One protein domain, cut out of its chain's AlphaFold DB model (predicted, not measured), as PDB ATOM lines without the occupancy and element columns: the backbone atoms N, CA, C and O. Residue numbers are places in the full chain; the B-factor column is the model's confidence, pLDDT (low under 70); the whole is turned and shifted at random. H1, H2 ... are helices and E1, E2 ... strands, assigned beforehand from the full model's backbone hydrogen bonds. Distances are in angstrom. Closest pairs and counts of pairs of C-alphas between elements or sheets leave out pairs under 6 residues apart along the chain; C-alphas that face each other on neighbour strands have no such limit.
ATOM      1  N   SER A  36     170.425 135.516 151.122       53.09
ATOM      2  CA  SER A  36     169.810 136.357 150.089       53.09
ATOM      3  C   SER A  36     168.895 135.541 149.162       53.09
ATOM      4  O   SER A  36     167.909 136.058 148.639       53.09
ATOM      5  N   SER A  37     169.202 134.252 148.977       62.66
ATOM      6  CA  SER A  37     168.347 133.245 148.330       62.66
ATOM      7  C   SER A  37     168.910 131.839 148.565       62.66
ATOM      8  O   SER A  37     170.107 131.689 148.794       62.66
ATOM      9  N   ALA A  38     168.084 130.801 148.503       71.88
ATOM     10  CA  ALA A  38     168.562 129.424 148.449       71.88
ATOM     11  C   ALA A  38     168.030 128.743 147.192       71.88
ATOM     12  O   ALA A  38     166.928 129.043 146.734       71.88
ATOM     13  N   THR A  39     168.815 127.830 146.632       76.31
ATOM     14  CA  THR A  39     168.393 126.978 145.520       76.31
ATOM     15  C   THR A  39     168.517 125.519 145.924       76.31
ATOM     16  O   THR A  39     169.406 125.140 146.685       76.31
ATOM     17  N   LYS A  40     167.575 124.706 145.450       77.38
ATOM     18  CA  LYS A  40     167.547 123.263 145.668       77.38
ATOM     19  C   LYS A  40     167.841 122.582 144.341       77.38
ATOM     20  O   LYS A  40     167.259 122.959 143.324       77.38
ATOM     21  N   SER A  41     168.736 121.607 144.359       67.12
ATOM     22  CA  SER A  41     169.057 120.790 143.193       67.12
ATOM     23  C   SER A  41     168.830 119.319 143.500       67.12
ATOM     24  O   SER A  41     168.903 118.893 144.659       67.12
ATOM     25  N   ASP A  42     168.592 118.543 142.447       61.56
ATOM     26  CA  ASP A  42     168.614 117.093 142.562       61.56
ATOM     27  C   ASP A  42     170.022 116.629 142.947       61.56
ATOM     28  O   ASP A  42     171.040 117.251 142.623       61.56
ATOM     29  N   TYR A  43     170.066 115.541 143.705       54.28
ATOM     30  CA  TYR A  43     171.305 114.942 144.158       54.28
ATOM     31  C   TYR A  43     172.012 114.243 142.987       54.28
ATOM     32  O   TYR A  43     171.613 113.159 142.561       54.28
ATOM     33  N   GLU A  44     173.087 114.847 142.478       59.81
ATOM     34  CA  GLU A  44     173.944 114.242 141.457       59.81
ATOM     35  C   GLU A  44     175.232 113.703 142.091       59.81
ATOM     36  O   GLU A  44     176.045 114.436 142.665       59.81
ATOM     37  N   SER A  45     175.438 112.386 142.005       53.50
ATOM     38  CA  SER A  45     176.639 111.752 142.545       53.50
ATOM     39  C   SER A  45     177.881 112.194 141.759       53.50
ATOM     40  O   SER A  45     178.010 111.860 140.581       53.50
ATOM     41  N   GLY A  46     178.822 112.876 142.419       53.47
ATOM     42  CA  GLY A  46     180.178 113.109 141.895       53.47
ATOM     43  C   GLY A  46     180.538 114.542 141.487       53.47
ATOM     44  O   GLY A  46     181.641 114.736 140.991       53.47
ATOM     45  N   GLY A  47     179.667 115.535 141.701       56.50
ATOM     46  CA  GLY A  47     179.911 116.927 141.281       56.50
ATOM     47  C   GLY A  47     180.597 117.858 142.296       56.50
ATOM     48  O   GLY A  47     180.943 118.982 141.942       56.50
ATOM     49  N   TYR A  48     180.789 117.434 143.551       59.75
ATOM     50  CA  TYR A  48     181.241 118.316 144.641       59.75
ATOM     51  C   TYR A  48     182.690 118.016 145.025       59.75
ATOM     52  O   TYR A  48     182.976 117.206 145.905       59.75
ATOM     53  N   ASP A  49     183.612 118.648 144.304       52.84
ATOM     54  CA  ASP A  49     185.018 118.234 144.257       52.84
ATOM     55  C   ASP A  49     185.905 118.864 145.355       52.84
ATOM     56  O   ASP A  49     187.041 118.433 145.551       52.84
ATOM     57  N   HIS A  50     185.418 119.870 146.098       57.59
ATOM     58  CA  HIS A  50     186.328 120.787 146.800       57.59
ATOM     59  C   HIS A  50     186.684 120.423 148.253       57.59
ATOM     60  O   HIS A  50     187.859 120.503 148.607       57.59
ATOM     61  N   PHE A  51     185.729 120.011 149.098       59.84
ATOM     62  CA  PHE A  51     186.028 119.668 150.504       59.84
ATOM     63  C   PHE A  51     186.048 118.175 150.793       59.84
ATOM     64  O   PHE A  51     186.733 117.710 151.699       59.84
ATOM     65  N   LEU A  52     185.343 117.396 149.984       63.38
ATOM     66  CA  LEU A  52     185.228 115.964 150.193       63.38
ATOM     67  C   LEU A  52     186.346 115.159 149.510       63.38
ATOM     68  O   LEU A  52     186.398 113.947 149.680       63.38
ATOM     69  N   GLN A  53     187.285 115.796 148.795       62.84
ATOM     70  CA  GLN A  53     188.465 115.151 148.189       62.84
ATOM     71  C   GLN A  53     188.128 113.860 147.409       62.84
ATOM     72  O   GLN A  53     188.715 112.803 147.654       62.84
ATOM     73  N   LYS A  54     187.162 113.918 146.480       59.78
ATOM     74  CA  LYS A  54     186.642 112.753 145.727       59.78
ATOM     75  C   LYS A  54     185.939 111.686 146.574       59.78
ATOM     76  O   LYS A  54     185.704 110.578 146.089       59.78
ATOM     77  N   PHE A  55     185.607 111.976 147.829       59.94
ATOM     78  CA  PHE A  55     184.730 111.115 148.606       59.94
ATOM     79  C   PHE A  55     183.379 111.058 147.899       59.94
ATOM     80  O   PHE A  55     182.668 112.057 147.781       59.94
ATOM     81  N   GLN A  56     183.060 109.873 147.382       61.38
ATOM     82  CA  GLN A  56     181.765 109.618 146.782       61.38
ATOM     83  C   GLN A  56     180.724 109.736 147.882       61.38
ATOM     84  O   GLN A  56     180.698 108.950 148.833       61.38
ATOM     85  N   LEU A  57     179.880 110.750 147.735       67.38
ATOM     86  CA  LEU A  57     178.679 110.865 148.528       67.38
ATOM     87  C   LEU A  57     177.864 109.557 148.388       67.38
ATOM     88  O   LEU A  57     177.949 108.892 147.347       67.38
ATOM     89  N   PRO A  58     177.132 109.136 149.437       66.88
ATOM     90  CA  PRO A  58     176.392 107.873 149.424       66.88
ATOM     91  C   PRO A  58     175.506 107.744 148.171       66.88
ATOM     92  O   PRO A  58     175.022 108.751 147.664       66.88
ATOM     93  N   PRO A  59     175.280 106.541 147.618       63.84
ATOM     94  CA  PRO A  59     174.417 106.390 146.446       63.84
ATOM     95  C   PRO A  59     173.076 107.100 146.669       63.84
ATOM     96  O   PRO A  59     172.555 107.061 147.784       63.84
ATOM     97  N   ALA A  60     172.581 107.779 145.624       60.44
ATOM     98  CA  ALA A  60     171.395 108.628 145.684       60.44
ATOM     99  C   ALA A  60     170.273 107.917 146.440       60.44
ATOM    100  O   ALA A  60     169.736 106.907 145.983       60.44
ATOM    101  N   ALA A  61     169.979 108.424 147.629       65.06
ATOM    102  CA  ALA A  61     168.893 107.948 148.454       65.06
ATOM    103  C   ALA A  61     167.787 109.000 148.396       65.06
ATOM    104  O   ALA A  61     168.066 110.194 148.298       65.06
ATOM    105  N   ASN A  62     166.528 108.561 148.453       70.00
ATOM    106  CA  ASN A  62     165.358 109.439 148.306       70.00
ATOM    107  C   ASN A  62     165.264 110.528 149.394       70.00
ATOM    108  O   ASN A  62     164.391 111.387 149.334       70.00
ATOM    109  N   ASN A  63     166.122 110.453 150.407       84.88
ATOM    110  CA  ASN A  63     166.172 111.316 151.572       84.88
ATOM    111  C   ASN A  63     167.391 112.248 151.609       84.88
ATOM    112  O   ASN A  63     167.638 112.881 152.633       84.88
ATOM    113  N   TYR A  64     168.181 112.320 150.540       87.19
ATOM    114  CA  TYR A  64     169.263 113.292 150.446       87.19
ATOM    115  C   TYR A  64     168.925 114.382 149.450       87.19
ATOM    116  O   TYR A  64     168.478 114.111 148.338       87.19
ATOM    117  N   GLU A  65     169.187 115.619 149.844       88.12
ATOM    118  CA  GLU A  65     168.970 116.778 148.993       88.12
ATOM    119  C   GLU A  65     170.132 117.746 149.100       88.12
ATOM    120  O   GLU A  65     170.845 117.787 150.107       88.12
ATOM    121  N   ILE A  66     170.317 118.536 148.048       88.31
ATOM    122  CA  ILE A  66     171.391 119.512 147.982       88.31
ATOM    123  C   ILE A  66     170.785 120.901 147.995       88.31
ATOM    124  O   ILE A  66     169.899 121.222 147.200       88.31
ATOM    125  N   LEU A  67     171.276 121.713 148.926       89.38
ATOM    126  CA  LEU A  67     170.886 123.105 149.069       89.38
ATOM    127  C   LEU A  67     172.105 123.985 148.817       89.38
ATOM    128  O   LEU A  67     173.159 123.788 149.423       89.38
ATOM    129  N   SER A  68     171.948 124.980 147.955       89.19
ATOM    130  CA  SER A  68     172.905 126.069 147.790       89.19
ATOM    131  C   SER A  68     172.354 127.312 148.475       89.19
ATOM    132  O   SER A  68     171.328 127.852 148.072       89.19
ATOM    133  N   LEU A  69     173.026 127.747 149.534       89.44
ATOM    134  CA  LEU A  69     172.667 128.901 150.348       89.44
ATOM    135  C   LEU A  69     173.503 130.097 149.895       89.44
ATOM    136  O   LEU A  69     174.729 130.073 150.012       89.44
ATOM    137  N   HIS A  70     172.848 131.124 149.358       86.81
ATOM    138  CA  HIS A  70     173.507 132.331 148.873       86.81
ATOM    139  C   HIS A  70     173.573 133.368 149.992       86.81
ATOM    140  O   HIS A  70     172.603 134.079 150.249       86.81
ATOM    141  N   GLU A  71     174.726 133.456 150.640       83.94
ATOM    142  CA  GLU A  71     175.075 134.514 151.584       83.94
ATOM    143  C   GLU A  71     175.714 135.694 150.840       83.94
ATOM    144  O   GLU A  71     176.206 135.550 149.721       83.94
ATOM    145  N   LYS A  72     175.746 136.873 151.472       80.81
ATOM    146  CA  LYS A  72     176.256 138.112 150.847       80.81
ATOM    147  C   LYS A  72     177.652 137.976 150.227       80.81
ATOM    148  O   LYS A  72     177.922 138.600 149.210       80.81
ATOM    149  N   GLU A  73     178.525 137.186 150.846       83.62
ATOM    150  CA  GLU A  73     179.933 137.045 150.445       83.62
ATOM    151  C   GLU A  73     180.289 135.623 149.986       83.62
ATOM    152  O   GLU A  73     181.392 135.383 149.492       83.62
ATOM    153  N   ALA A  74     179.378 134.658 150.136       86.31
ATOM    154  CA  ALA A  74     179.672 133.257 149.866       86.31
ATOM    155  C   ALA A  74     178.433 132.457 149.463       86.31
ATOM    156  O   ALA A  74     177.325 132.715 149.918       86.31
ATOM    157  N   VAL A  75     178.639 131.419 148.660       88.44
ATOM    158  CA  VAL A  75     177.630 130.397 148.382       88.44
ATOM    159  C   VAL A  75     178.061 129.103 149.055       88.44
ATOM    160  O   VAL A  75     179.111 128.548 148.719       88.44
ATOM    161  N   TYR A  76     177.253 128.622 149.998       89.62
ATOM    162  CA  TYR A  76     177.473 127.353 150.688       89.62
ATOM    163  C   TYR A  76     176.624 126.276 150.034       89.62
ATOM    164  O   TYR A  76     175.404 126.380 150.009       89.62
ATOM    165  N   THR A  77     177.259 125.228 149.528       89.69
ATOM    166  CA  THR A  77     176.555 124.042 149.046       89.69
ATOM    167  C   THR A  77     176.612 122.972 150.118       89.69
ATOM    168  O   THR A  77     177.696 122.587 150.558       89.69
ATOM    169  N   VAL A  78     175.447 122.509 150.554       91.19
ATOM    170  CA  VAL A  78     175.299 121.560 151.656       91.19
ATOM    171  C   VAL A  78     174.479 120.352 151.221       91.19
ATOM    172  O   VAL A  78     173.531 120.476 150.448       91.19
ATOM    173  N   LEU A  79     174.841 119.185 151.746       90.88
ATOM    174  CA  LEU A  79     174.042 117.971 151.678       90.88
ATOM    175  C   LEU A  79     173.193 117.887 152.935       90.88
ATOM    176  O   LEU A  79     173.739 117.887 154.040       90.88
ATOM    177  N   VAL A  80     171.881 117.770 152.776       92.25
ATOM    178  CA  VAL A  80     170.956 117.581 153.893       92.25
ATOM    179  C   VAL A  80     170.336 116.194 153.855       92.25
ATOM    180  O   VAL A  80     170.051 115.655 152.785       92.25
ATOM    181  N   ASN A  81     170.132 115.616 155.036       92.50
ATOM    182  CA  ASN A  81     169.405 114.365 155.201       92.50
ATOM    183  C   ASN A  81     167.976 114.641 155.682       92.50
ATOM    184  O   ASN A  81     167.756 114.946 156.854       92.50
ATOM    185  N   THR A  82     167.000 114.487 154.793       91.75
ATOM    186  CA  THR A  82     165.581 114.739 155.064       91.75
ATOM    187  C   THR A  82     164.901 113.640 155.886       91.75
ATOM    188  O   THR A  82     163.773 113.825 156.329       91.75
ATOM    189  N   GLU A  83     165.580 112.527 156.188       92.12
ATOM    190  CA  GLU A  83     165.126 111.594 157.235       92.12
ATOM    191  C   GLU A  83     165.360 112.133 158.651       92.12
ATOM    192  O   GLU A  83     164.824 111.587 159.620       92.12
ATOM    193  N   LYS A  84     166.212 113.153 158.808       93.50
ATOM    194  CA  LYS A  84     166.500 113.772 160.103       93.50
ATOM    195  C   LYS A  84     165.753 115.086 160.230       93.50
ATOM    196  O   LYS A  84     165.584 115.806 159.257       93.50
ATOM    197  N   GLU A  85     165.318 115.395 161.444       92.94
ATOM    198  CA  GLU A  85     164.491 116.567 161.736       92.94
ATOM    199  C   GLU A  85     165.134 117.877 161.253       92.94
ATOM    200  O   GLU A  85     164.484 118.675 160.577       92.94
ATOM    201  N   GLY A  86     166.422 118.085 161.547       92.69
ATOM    202  CA  GLY A  86     167.143 119.288 161.148       92.69
ATOM    203  C   GLY A  86     167.338 119.373 159.642       92.69
ATOM    204  O   GLY A  86     167.139 120.441 159.065       92.69
ATOM    205  N   GLY A  87     167.684 118.257 158.998       92.75
ATOM    206  CA  GLY A  87     167.852 118.201 157.544       92.75
ATOM    207  C   GLY A  87     166.533 118.366 156.781       92.75
ATOM    208  O   GLY A  87     166.485 119.104 155.798       92.75
ATOM    209  N   ALA A  88     165.445 117.765 157.269       92.38
ATOM    210  CA  ALA A  88     164.097 117.933 156.729       92.38
ATOM    211  C   ALA A  88     163.643 119.391 156.822       92.38
ATOM    212  O   ALA A  88     163.198 119.964 155.833       92.38
ATOM    213  N   SER A  89     163.828 120.016 157.987       92.88
ATOM    214  CA  SER A  89     163.471 121.418 158.186       92.88
ATOM    215  C   SER A  89     164.323 122.355 157.324       92.88
ATOM    216  O   SER A  89     163.789 123.273 156.702       92.88
ATOM    217  N   ALA A  90     165.630 122.095 157.210       91.56
ATOM    218  CA  ALA A  90     166.507 122.857 156.326       91.56
ATOM    219  C   ALA A  90     166.078 122.747 154.857       91.56
ATOM    220  O   ALA A  90     166.104 123.747 154.147       91.56
ATOM    221  N   SER A  91     165.658 121.563 154.411       90.12
ATOM    222  CA  SER A  91     165.096 121.360 153.074       90.12
ATOM    223  C   SER A  91     163.779 122.116 152.880       90.12
ATOM    224  O   SER A  91     163.661 122.912 151.947       90.12
ATOM    225  N   GLU A  92     162.813 121.918 153.781       89.94
ATOM    226  CA  GLU A  92     161.466 122.492 153.693       89.94
ATOM    227  C   GLU A  92     161.501 124.021 153.658       89.94
ATOM    228  O   GLU A  92     160.847 124.645 152.822       89.94
ATOM    229  N   TYR A  93     162.304 124.627 154.533       87.12
ATOM    230  CA  TYR A  93     162.428 126.080 154.629       87.12
ATOM    231  C   TYR A  93     163.573 126.638 153.789       87.12
ATOM    232  O   TYR A  93     163.882 127.821 153.906       87.12
ATOM    233  N   MET A  94     164.221 125.817 152.958       85.56
ATOM    234  CA  MET A  94     165.363 126.209 152.123       85.56
ATOM    235  C   MET A  94     166.466 126.924 152.924       85.56
ATOM    236  O   MET A  94     167.055 127.914 152.491       85.56
ATOM    237  N   GLY A  95     166.704 126.460 154.149       78.25
ATOM    238  CA  GLY A  95     167.646 127.070 155.075       78.25
ATOM    239  C   GLY A  95     167.228 128.458 155.562       78.25
ATOM    240  O   GLY A  95     168.094 129.204 155.994       78.25
ATOM    241  N   ALA A  96     165.957 128.858 155.499       85.88
ATOM    242  CA  ALA A  96     165.462 130.107 156.083       85.88
ATOM    243  C   ALA A  96     165.347 130.028 157.616       85.88
ATOM    244  O   ALA A  96     165.570 128.981 158.233       85.88
ATOM    245  N   LYS A  97     165.016 131.163 158.242       88.81
ATOM    246  CA  LYS A  97     164.801 131.256 159.689       88.81
ATOM    247  C   LYS A  97     163.585 130.439 160.147       88.81
ATOM    248  O   LYS A  97     162.505 130.544 159.573       88.81
ATOM    249  N   VAL A  98     163.744 129.695 161.239       87.69
ATOM    250  CA  VAL A  98     162.726 128.828 161.847       87.69
ATOM    251  C   VAL A  98     162.497 129.182 163.318       87.69
ATOM    252  O   VAL A  98     163.379 129.696 164.001       87.69
ATOM    253  N   THR A  99     161.295 128.903 163.827       87.00
ATOM    254  CA  THR A  99     160.907 129.149 165.232       87.00
ATOM    255  C   THR A  99     160.744 127.869 166.051       87.00
ATOM    256  O   THR A  99     160.645 127.930 167.276       87.00
ATOM    257  N   ILE A 100     160.733 126.707 165.393       87.31
ATOM    258  CA  ILE A 100     160.538 125.391 166.020       87.31
ATOM    259  C   ILE A 100     161.834 124.791 166.587       87.31
ATOM    260  O   ILE A 100     161.780 123.786 167.282       87.31
ATOM    261  N   HIS A 101     162.980 125.434 166.338       91.81
ATOM    262  CA  HIS A 101     164.304 125.039 166.823       91.81
ATOM    263  C   HIS A 101     164.662 123.561 166.602       91.81
ATOM    264  O   HIS A 101     165.043 122.874 167.553       91.81
ATOM    265  N   PRO A 102     164.581 123.071 165.351       93.94
ATOM    266  CA  PRO A 102     164.817 121.666 165.060       93.94
ATOM    267  C   PRO A 102     166.275 121.315 165.359       93.94
ATOM    268  O   PRO A 102     167.197 122.115 165.129       93.94
ATOM    269  N   LYS A 103     166.494 120.114 165.896       96.69
ATOM    270  CA  LYS A 103     167.843 119.638 166.200       96.69
ATOM    271  C   LYS A 103     168.602 119.362 164.906       96.69
ATOM    272  O   LYS A 103     168.107 118.636 164.057       96.69
ATOM    273  N   MET A 104     169.822 119.885 164.794       96.31
ATOM    274  CA  MET A 104     170.660 119.710 163.606       96.31
ATOM    275  C   MET A 104     172.067 119.263 163.986       96.31
ATOM    276  O   MET A 104     172.795 119.993 164.654       96.31
ATOM    277  N   ILE A 105     172.468 118.071 163.552       96.62
ATOM    278  CA  ILE A 105     173.819 117.549 163.755       96.62
ATOM    279  C   ILE A 105     174.668 117.827 162.515       96.62
ATOM    280  O   ILE A 105     174.370 117.334 161.423       96.62
ATOM    281  N   ILE A 106     175.763 118.561 162.719       96.00
ATOM    282  CA  ILE A 106     176.759 118.869 161.688       96.00
ATOM    283  C   ILE A 106     178.076 118.186 162.075       96.00
ATOM    284  O   ILE A 106     178.810 118.701 162.928       96.00
ATOM    285  N   PRO A 107     178.381 116.997 161.526       94.50
ATOM    286  CA  PRO A 107     179.685 116.387 161.721       94.50
ATOM    287  C   PRO A 107     180.739 117.098 160.865       94.50
ATOM    288  O   PRO A 107     180.443 117.563 159.763       94.50
ATOM    289  N   TYR A 108     181.982 117.133 161.337       92.44
ATOM    290  CA  TYR A 108     183.097 117.649 160.549       92.44
ATOM    291  C   TYR A 108     184.400 116.890 160.793       92.44
ATOM    292  O   TYR A 108     184.593 116.284 161.850       92.44
ATOM    293  N   ASP A 109     185.280 116.913 159.790       91.62
ATOM    294  CA  ASP A 109     186.632 116.375 159.890       91.62
ATOM    295  C   ASP A 109     187.519 117.356 160.659       91.62
ATOM    296  O   ASP A 109     187.833 118.436 160.160       91.62
ATOM    297  N   LYS A 110     187.911 116.981 161.878       93.06
ATOM    298  CA  LYS A 110     188.731 117.823 162.759       93.06
ATOM    299  C   LYS A 110     190.190 117.930 162.303       93.06
ATOM    300  O   LYS A 110     190.910 118.789 162.803       93.06
ATOM    301  N   GLU A 111     190.637 117.033 161.422       91.31
ATOM    302  CA  GLU A 111     192.009 117.015 160.906       91.31
ATOM    303  C   GLU A 111     192.182 117.995 159.730       91.31
ATOM    304  O   GLU A 111     193.303 118.397 159.418       91.31
ATOM    305  N   ASP A 112     191.080 118.429 159.104       89.06
ATOM    306  CA  ASP A 112     191.073 119.466 158.071       89.06
ATOM    307  C   ASP A 112     190.666 120.818 158.678       89.06
ATOM    308  O   ASP A 112     189.491 121.106 158.924       89.06
ATOM    309  N   ALA A 113     191.666 121.668 158.923       88.50
ATOM    310  CA  ALA A 113     191.466 122.977 159.534       88.50
ATOM    311  C   ALA A 113     190.639 123.937 158.657       88.50
ATOM    312  O   ALA A 113     189.865 124.733 159.190       88.50
ATOM    313  N   ALA A 114     190.780 123.865 157.328       87.75
ATOM    314  CA  ALA A 114     190.034 124.729 156.416       87.75
ATOM    315  C   ALA A 114     188.560 124.316 156.380       87.75
ATOM    316  O   ALA A 114     187.669 125.154 156.522       87.75
ATOM    317  N   TYR A 115     188.300 123.013 156.270       88.12
ATOM    318  CA  TYR A 115     186.946 122.480 156.339       88.12
ATOM    319  C   TYR A 115     186.291 122.740 157.701       88.12
ATOM    320  O   TYR A 115     185.133 123.149 157.750       88.12
ATOM    321  N   THR A 116     187.033 122.572 158.801       91.00
ATOM    322  CA  THR A 116     186.553 122.865 160.162       91.00
ATOM    323  C   THR A 116     186.071 124.309 160.283       91.00
ATOM    324  O   THR A 116     184.948 124.533 160.728       91.00
ATOM    325  N   ALA A 117     186.864 125.283 159.822       91.50
ATOM    326  CA  ALA A 117     186.472 126.691 159.865       91.50
ATOM    327  C   ALA A 117     185.158 126.942 159.102       91.50
ATOM    328  O   ALA A 117     184.254 127.602 159.609       91.50
ATOM    329  N   HIS A 118     185.002 126.353 157.915       91.19
ATOM    330  CA  HIS A 118     183.773 126.504 157.135       91.19
ATOM    331  C   HIS A 118     182.572 125.755 157.727       91.19
ATOM    332  O   HIS A 118     181.440 126.232 157.629       91.19
ATOM    333  N   ALA A 119     182.797 124.608 158.372       92.56
ATOM    334  CA  ALA A 119     181.769 123.877 159.106       92.56
ATOM    335  C   ALA A 119     181.272 124.672 160.331       92.56
ATOM    336  O   ALA A 119     180.083 124.650 160.655       92.56
ATOM    337  N   GLU A 120     182.158 125.414 160.995       93.81
ATOM    338  CA  GLU A 120     181.796 126.308 162.096       93.81
ATOM    339  C   GLU A 120     181.020 127.541 161.611       93.81
ATOM    340  O   GLU A 120     180.015 127.905 162.224       93.81
ATOM    341  N   GLU A 121     181.420 128.142 160.484       93.19
ATOM    342  CA  GLU A 121     180.696 129.254 159.848       93.19
ATOM    343  C   GLU A 121     179.256 128.860 159.494       93.19
ATOM    344  O   GLU A 121     178.307 129.556 159.865       93.19
ATOM    345  N   ILE A 122     179.069 127.716 158.824       92.50
ATOM    346  CA  ILE A 122     177.726 127.253 158.456       92.50
ATOM    347  C   ILE A 122     176.904 126.869 159.693       92.50
ATOM    348  O   ILE A 122     175.705 127.144 159.761       92.50
ATOM    349  N   ALA A 123     177.534 126.298 160.721       95.31
ATOM    350  CA  ALA A 123     176.860 126.009 161.979       95.31
ATOM    351  C   ALA A 123     176.381 127.287 162.682       95.31
ATOM    352  O   ALA A 123     175.268 127.312 163.208       95.31
ATOM    353  N   ALA A 124     177.194 128.345 162.688       94.69
ATOM    354  CA  ALA A 124     176.797 129.645 163.215       94.69
ATOM    355  C   ALA A 124     175.608 130.217 162.429       94.69
ATOM    356  O   ALA A 124     174.622 130.620 163.044       94.69
ATOM    357  N   LEU A 125     175.645 130.147 161.094       92.62
ATOM    358  CA  LEU A 125     174.546 130.588 160.233       92.62
ATOM    359  C   LEU A 125     173.216 129.913 160.604       92.62
ATOM    360  O   LEU A 125     172.203 130.584 160.810       92.62
ATOM    361  N   PHE A 126     173.205 128.585 160.737       93.44
ATOM    362  CA  PHE A 126     171.989 127.853 161.101       93.44
ATOM    363  C   PHE A 126     171.535 128.129 162.543       93.44
ATOM    364  O   PHE A 126     170.332 128.219 162.793       93.44
ATOM    365  N   LYS A 127     172.451 128.361 163.494       95.06
ATOM    366  CA  LYS A 127     172.076 128.816 164.849       95.06
ATOM    367  C   LYS A 127     171.359 130.162 164.814       95.06
ATOM    368  O   LYS A 127     170.338 130.327 165.473       95.06
ATOM    369  N   GLU A 128     171.850 131.113 164.021       92.56
ATOM    370  CA  GLU A 128     171.207 132.424 163.858       92.56
ATOM    371  C   GLU A 128     169.817 132.327 163.222       92.56
ATOM    372  O   GLU A 128     168.911 133.098 163.550       92.56
ATOM    373  N   LYS A 129     169.629 131.331 162.354       90.38
ATOM    374  CA  LYS A 129     168.339 130.977 161.755       90.38
ATOM    375  C   LYS A 129     167.414 130.224 162.711       90.38
ATOM    376  O   LYS A 129     166.300 129.902 162.324       90.38
ATOM    377  N   GLY A 130     167.827 129.982 163.952       93.19
ATOM    378  CA  GLY A 130     166.988 129.389 164.987       93.19
ATOM    379  C   GLY A 130     167.097 127.874 165.102       93.19
ATOM    380  O   GLY A 130     166.310 127.293 165.829       93.19
ATOM    381  N   TYR A 131     168.050 127.214 164.439       95.75
ATOM    382  CA  TYR A 131     168.247 125.765 164.560       95.75
ATOM    383  C   TYR A 131     169.035 125.417 165.830       95.75
ATOM    384  O   TYR A 131     169.986 126.109 166.204       95.75
ATOM    385  N   ALA A 132     168.693 124.298 166.475       96.25
ATOM    386  CA  ALA A 132     169.445 123.768 167.610       96.25
ATOM    387  C   ALA A 132     170.651 122.953 167.105       96.25
ATOM    388  O   ALA A 132     170.644 121.719 167.105       96.25
ATOM    389  N   VAL A 133     171.672 123.665 166.617       97.19
ATOM    390  CA  VAL A 133     172.838 123.064 165.953       97.19
ATOM    391  C   VAL A 133     173.844 122.487 166.953       97.19
ATOM    392  O   VAL A 133     174.370 123.198 167.814       97.19
ATOM    393  N   GLU A 134     174.181 121.214 166.764       96.75
ATOM    394  CA  GLU A 134     175.219 120.466 167.468       96.75
ATOM    395  C   GLU A 134     176.337 120.090 166.480       96.75
ATOM    396  O   GLU A 134     176.174 119.215 165.626       96.75
ATOM    397  N   THR A 135     177.490 120.751 166.589       96.06
ATOM    398  CA  THR A 135     178.682 120.442 165.787       96.06
ATOM    399  C   THR A 135     179.461 119.295 166.420       96.06
ATOM    400  O   THR A 135     179.717 119.316 167.627       96.06
ATOM    401  N   ARG A 136     179.858 118.294 165.627       95.69
ATOM    402  CA  ARG A 136     180.555 117.101 166.131       95.69
ATOM    403  C   ARG A 136     181.881 116.853 165.400       95.69
ATOM    404  O   ARG A 136     181.843 116.485 164.224       95.69
ATOM    405  N   PRO A 137     183.033 116.998 166.078       95.69
ATOM    406  CA  PRO A 137     184.327 116.684 165.486       95.69
ATOM    407  C   PRO A 137     184.540 115.172 165.403       95.69
ATOM    408  O   PRO A 137     184.318 114.448 166.378       95.69
ATOM    409  N   TYR A 138     185.059 114.710 164.272       94.19
ATOM    410  CA  TYR A 138     185.491 113.331 164.064       94.19
ATOM    411  C   TYR A 138     186.850 113.302 163.369       94.19
ATOM    412  O   TYR A 138     187.221 114.258 162.696       94.19
ATOM    413  N   ASP A 139     187.600 112.212 163.540       92.81
ATOM    414  CA  ASP A 139     188.717 111.935 162.633       92.81
ATOM    415  C   ASP A 139     188.203 111.696 161.200       92.81
ATOM    416  O   ASP A 139     187.030 111.360 160.996       92.81
ATOM    417  N   THR A 140     189.079 111.847 160.204       88.94
ATOM    418  CA  THR A 140     188.729 111.740 158.780       88.94
ATOM    419  C   THR A 140     187.982 110.451 158.429       88.94
ATOM    420  O   THR A 140     187.034 110.473 157.638       88.94
ATOM    421  N   LEU A 141     188.384 109.309 158.996       88.81
ATOM    422  CA  LEU A 141     187.780 108.011 158.679       88.81
ATOM    423  C   LEU A 141     186.363 107.899 159.250       88.81
ATOM    424  O   LEU A 141     185.440 107.480 158.548       88.81
ATOM    425  N   MET A 142     186.177 108.302 160.505       91.12
ATOM    426  CA  MET A 142     184.884 108.303 161.177       91.12
ATOM    427  C   MET A 142     183.932 109.322 160.558       91.12
ATOM    428  O   MET A 142     182.770 108.987 160.328       91.12
ATOM    429  N   PHE A 143     184.417 110.522 160.226       90.88
ATOM    430  CA  PHE A 143     183.641 111.527 159.503       90.88
ATOM    431  C   PHE A 143     183.086 110.941 158.200       90.88
ATOM    432  O   PHE A 143     181.872 110.889 158.008       90.88
ATOM    433  N   ARG A 144     183.959 110.386 157.351       86.12
ATOM    434  CA  ARG A 144     183.571 109.748 156.084       86.12
ATOM    435  C   ARG A 144     182.570 108.606 156.288       86.12
ATOM    436  O   ARG A 144     181.585 108.513 155.559       86.12
ATOM    437  N   SER A 145     182.770 107.769 157.305       86.62
ATOM    438  CA  SER A 145     181.840 106.684 157.653       86.62
ATOM    439  C   SER A 145     180.448 107.197 158.055       86.62
ATOM    440  O   SER A 145     179.424 106.641 157.646       86.62
ATOM    441  N   LEU A 146     180.375 108.294 158.815       88.25
ATOM    442  CA  LEU A 146     179.109 108.919 159.213       88.25
ATOM    443  C   LEU A 146     178.365 109.528 158.026       88.25
ATOM    444  O   LEU A 146     177.154 109.329 157.914       88.25
ATOM    445  N   VAL A 147     179.083 110.209 157.127       86.31
ATOM    446  CA  VAL A 147     178.497 110.748 155.893       86.31
ATOM    447  C   VAL A 147     177.984 109.609 155.010       86.31
ATOM    448  O   VAL A 147     176.857 109.664 154.531       86.31
ATOM    449  N   HIS A 148     178.745 108.523 154.856       83.06
ATOM    450  CA  HIS A 148     178.300 107.378 154.057       83.06
ATOM    451  C   HIS A 148     177.069 106.673 154.649       83.06
ATOM    452  O   HIS A 148     176.195 106.215 153.921       83.06
ATOM    453  N   SER A 149     176.987 106.590 155.979       85.56
ATOM    454  CA  SER A 149     175.883 105.924 156.682       85.56
ATOM    455  C   SER A 149     174.659 106.812 156.934       85.56
ATOM    456  O   SER A 149     173.719 106.359 157.589       85.56
ATOM    457  N   GLY A 150     174.650 108.066 156.463       86.94
ATOM    458  CA  GLY A 150     173.514 108.977 156.646       86.94
ATOM    459  C   GLY A 150     173.326 109.481 158.077       86.94
ATOM    460  O   GLY A 150     172.236 109.908 158.461       86.94
ATOM    461  N   ARG A 151     174.361 109.410 158.921       89.88
ATOM    462  CA  ARG A 151     174.290 109.786 160.344       89.88
ATOM    463  C   ARG A 151     174.619 111.262 160.568       89.88
ATOM    464  O   ARG A 151     175.476 111.601 161.380       89.88
ATOM    465  N   PHE A 152     173.922 112.124 159.844       92.62
ATOM    466  CA  PHE A 152     174.055 113.576 159.885       92.62
ATOM    467  C   PHE A 152     172.719 114.226 159.522       92.62
ATOM    468  O   PHE A 152     171.885 113.573 158.895       92.62
ATOM    469  N   ASP A 153     172.537 115.493 159.889       94.75
ATOM    470  CA  ASP A 153     171.445 116.329 159.379       94.75
ATOM    471  C   ASP A 153     171.925 117.177 158.202       94.75
ATOM    472  O   ASP A 153     171.232 117.279 157.192       94.75
ATOM    473  N   LEU A 154     173.127 117.754 158.327       94.31
ATOM    474  CA  LEU A 154     173.741 118.611 157.320       94.31
ATOM    475  C   LEU A 154     175.252 118.366 157.233       94.31
ATOM    476  O   LEU A 154     175.929 118.244 158.254       94.31
ATOM    477  N   VAL A 155     175.782 118.330 156.010       92.56
ATOM    478  CA  VAL A 155     177.219 118.262 155.706       92.56
ATOM    479  C   VAL A 155     177.562 119.345 154.691       92.56
ATOM    480  O   VAL A 155     176.837 119.539 153.716       92.56
ATOM    481  N   LEU A 156     178.676 120.043 154.900       91.06
ATOM    482  CA  LEU A 156     179.175 121.020 153.939       91.06
ATOM    483  C   LEU A 156     179.861 120.297 152.773       91.06
ATOM    484  O   LEU A 156     180.764 119.491 152.977       91.06
ATOM    485  N   LEU A 157     179.438 120.594 151.547       87.38
ATOM    486  CA  LEU A 157     180.029 120.038 150.327       87.38
ATOM    487  C   LEU A 157     181.034 121.000 149.701       87.38
ATOM    488  O   LEU A 157     182.106 120.595 149.253       87.38
ATOM    489  N   GLU A 158     180.678 122.283 149.663       86.12
ATOM    490  CA  GLU A 158     181.460 123.313 148.989       86.12
ATOM    491  C   GLU A 158     181.143 124.705 149.544       86.12
ATOM    492  O   GLU A 158     180.015 124.985 149.950       86.12
ATOM    493  N   LYS A 159     182.129 125.598 149.510       87.00
ATOM    494  CA  LYS A 159     181.988 127.030 149.767       87.00
ATOM    495  C   LYS A 159     182.652 127.756 148.606       87.00
ATOM    496  O   LYS A 159     183.841 127.566 148.364       87.00
ATOM    497  N   ARG A 160     181.892 128.588 147.901       84.12
ATOM    498  CA  ARG A 160     182.396 129.471 146.840       84.12
ATOM    499  C   ARG A 160     182.307 130.914 147.310       84.12
ATOM    500  O   ARG A 160     181.379 131.260 148.033       84.12
ATOM    501  N   VAL A 161     183.248 131.754 146.896       82.75
ATOM    502  CA  VAL A 161     183.135 133.207 147.090       82.75
ATOM    503  C   VAL A 161     182.043 133.721 146.151       82.75
ATOM    504  O   VAL A 161     181.995 133.298 144.993       82.75
ATOM    505  N   SER A 162     181.145 134.575 146.643       68.94
ATOM    506  CA  SER A 162     180.151 135.216 145.775       68.94
ATOM    507  C   SER A 162     180.868 136.193 144.826       68.94
ATOM    508  O   SER A 162     181.712 136.950 145.309       68.94
TER     509      SER A 162
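AT A GLANCE: This is residues 36 to 162 of the 163 residues of an uncharacterized protein of Dialister sp (UniProt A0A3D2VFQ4). A twisted four-stranded wall, E1-E2-E3-E6, has H1 and H2 over one face; E4 of the parallel two-stranded ribbon E4-E5 packs on both helices and on E6. H3 packs at the ribbon's end, on E4. The 127 printed residues run E1 E2 E3 H1 E4 H2 E5 H3 E6, a mixed class with an antiparallel four-stranded sheet. The whole is compact, radius of gyration of the C-alphas 13.1 A, spanning 35 by 30 by 25 A.

IN THESE COORDINATES: E1, residues 36 to 41, begins at C-alpha 36 (169.810, 136.357, 150.089). E2, residues 64 to 71, is 22.0 A long and E3, residues 74 to 81, 22.2 A. H1 is residues 85 to 92; E4, 103 to 109. H2, residues 113 to 128, is 22.8 A long. E5 is residues 132 to 138; H3, 140 to 148. E6, residues 154 to 161, bends by 58 degrees at residue 157 and ends at C-alpha 161 (183.135, 133.207, 147.090).

HOW THE PARTS SIT: E1, E2 and E3 form a meander, each strand the antiparallel neighbour of the one before, and two hairpins; N 39 and O 68 are 2.9 A apart, N 67 and O 78 3.0 A. E6 is antiparallel to E3, with N 75 and O 160 2.8 A apart. H1 and H2 are on the same face, making two layers, helices over a sheet; their heights are 8.5 A and 9.1 A. H2 runs across the strands, at 75 degrees to E6 on the local plane; the closest C-alphas, of Ala 119 and Leu 156, are 6.4 A apart. E4, H2 and E5 form a strand-helix-strand unit, two parallel strands joined through a helix, with a right-handed crossover; N 106 and O 134 are 3.0 A apart. The closest C-alphas of E4 and E6, of Ile 106 and Leu 154, are 5.3 A apart; those of E4 and H3, of Asp 109 and Thr 140, 5.2 A. In H1, H2 and H3 every O i to N i+4 pair is within hydrogen-bond range.

THE WHOLE: The C-alphas farthest apart, of Lys 54 and Thr 99, are 36.2 A apart. The printed part has no cut. The link from E1 to E2, 22 residues, is long. Confidence is under 70 at residues 36 to 37, 41 to 61 and 162.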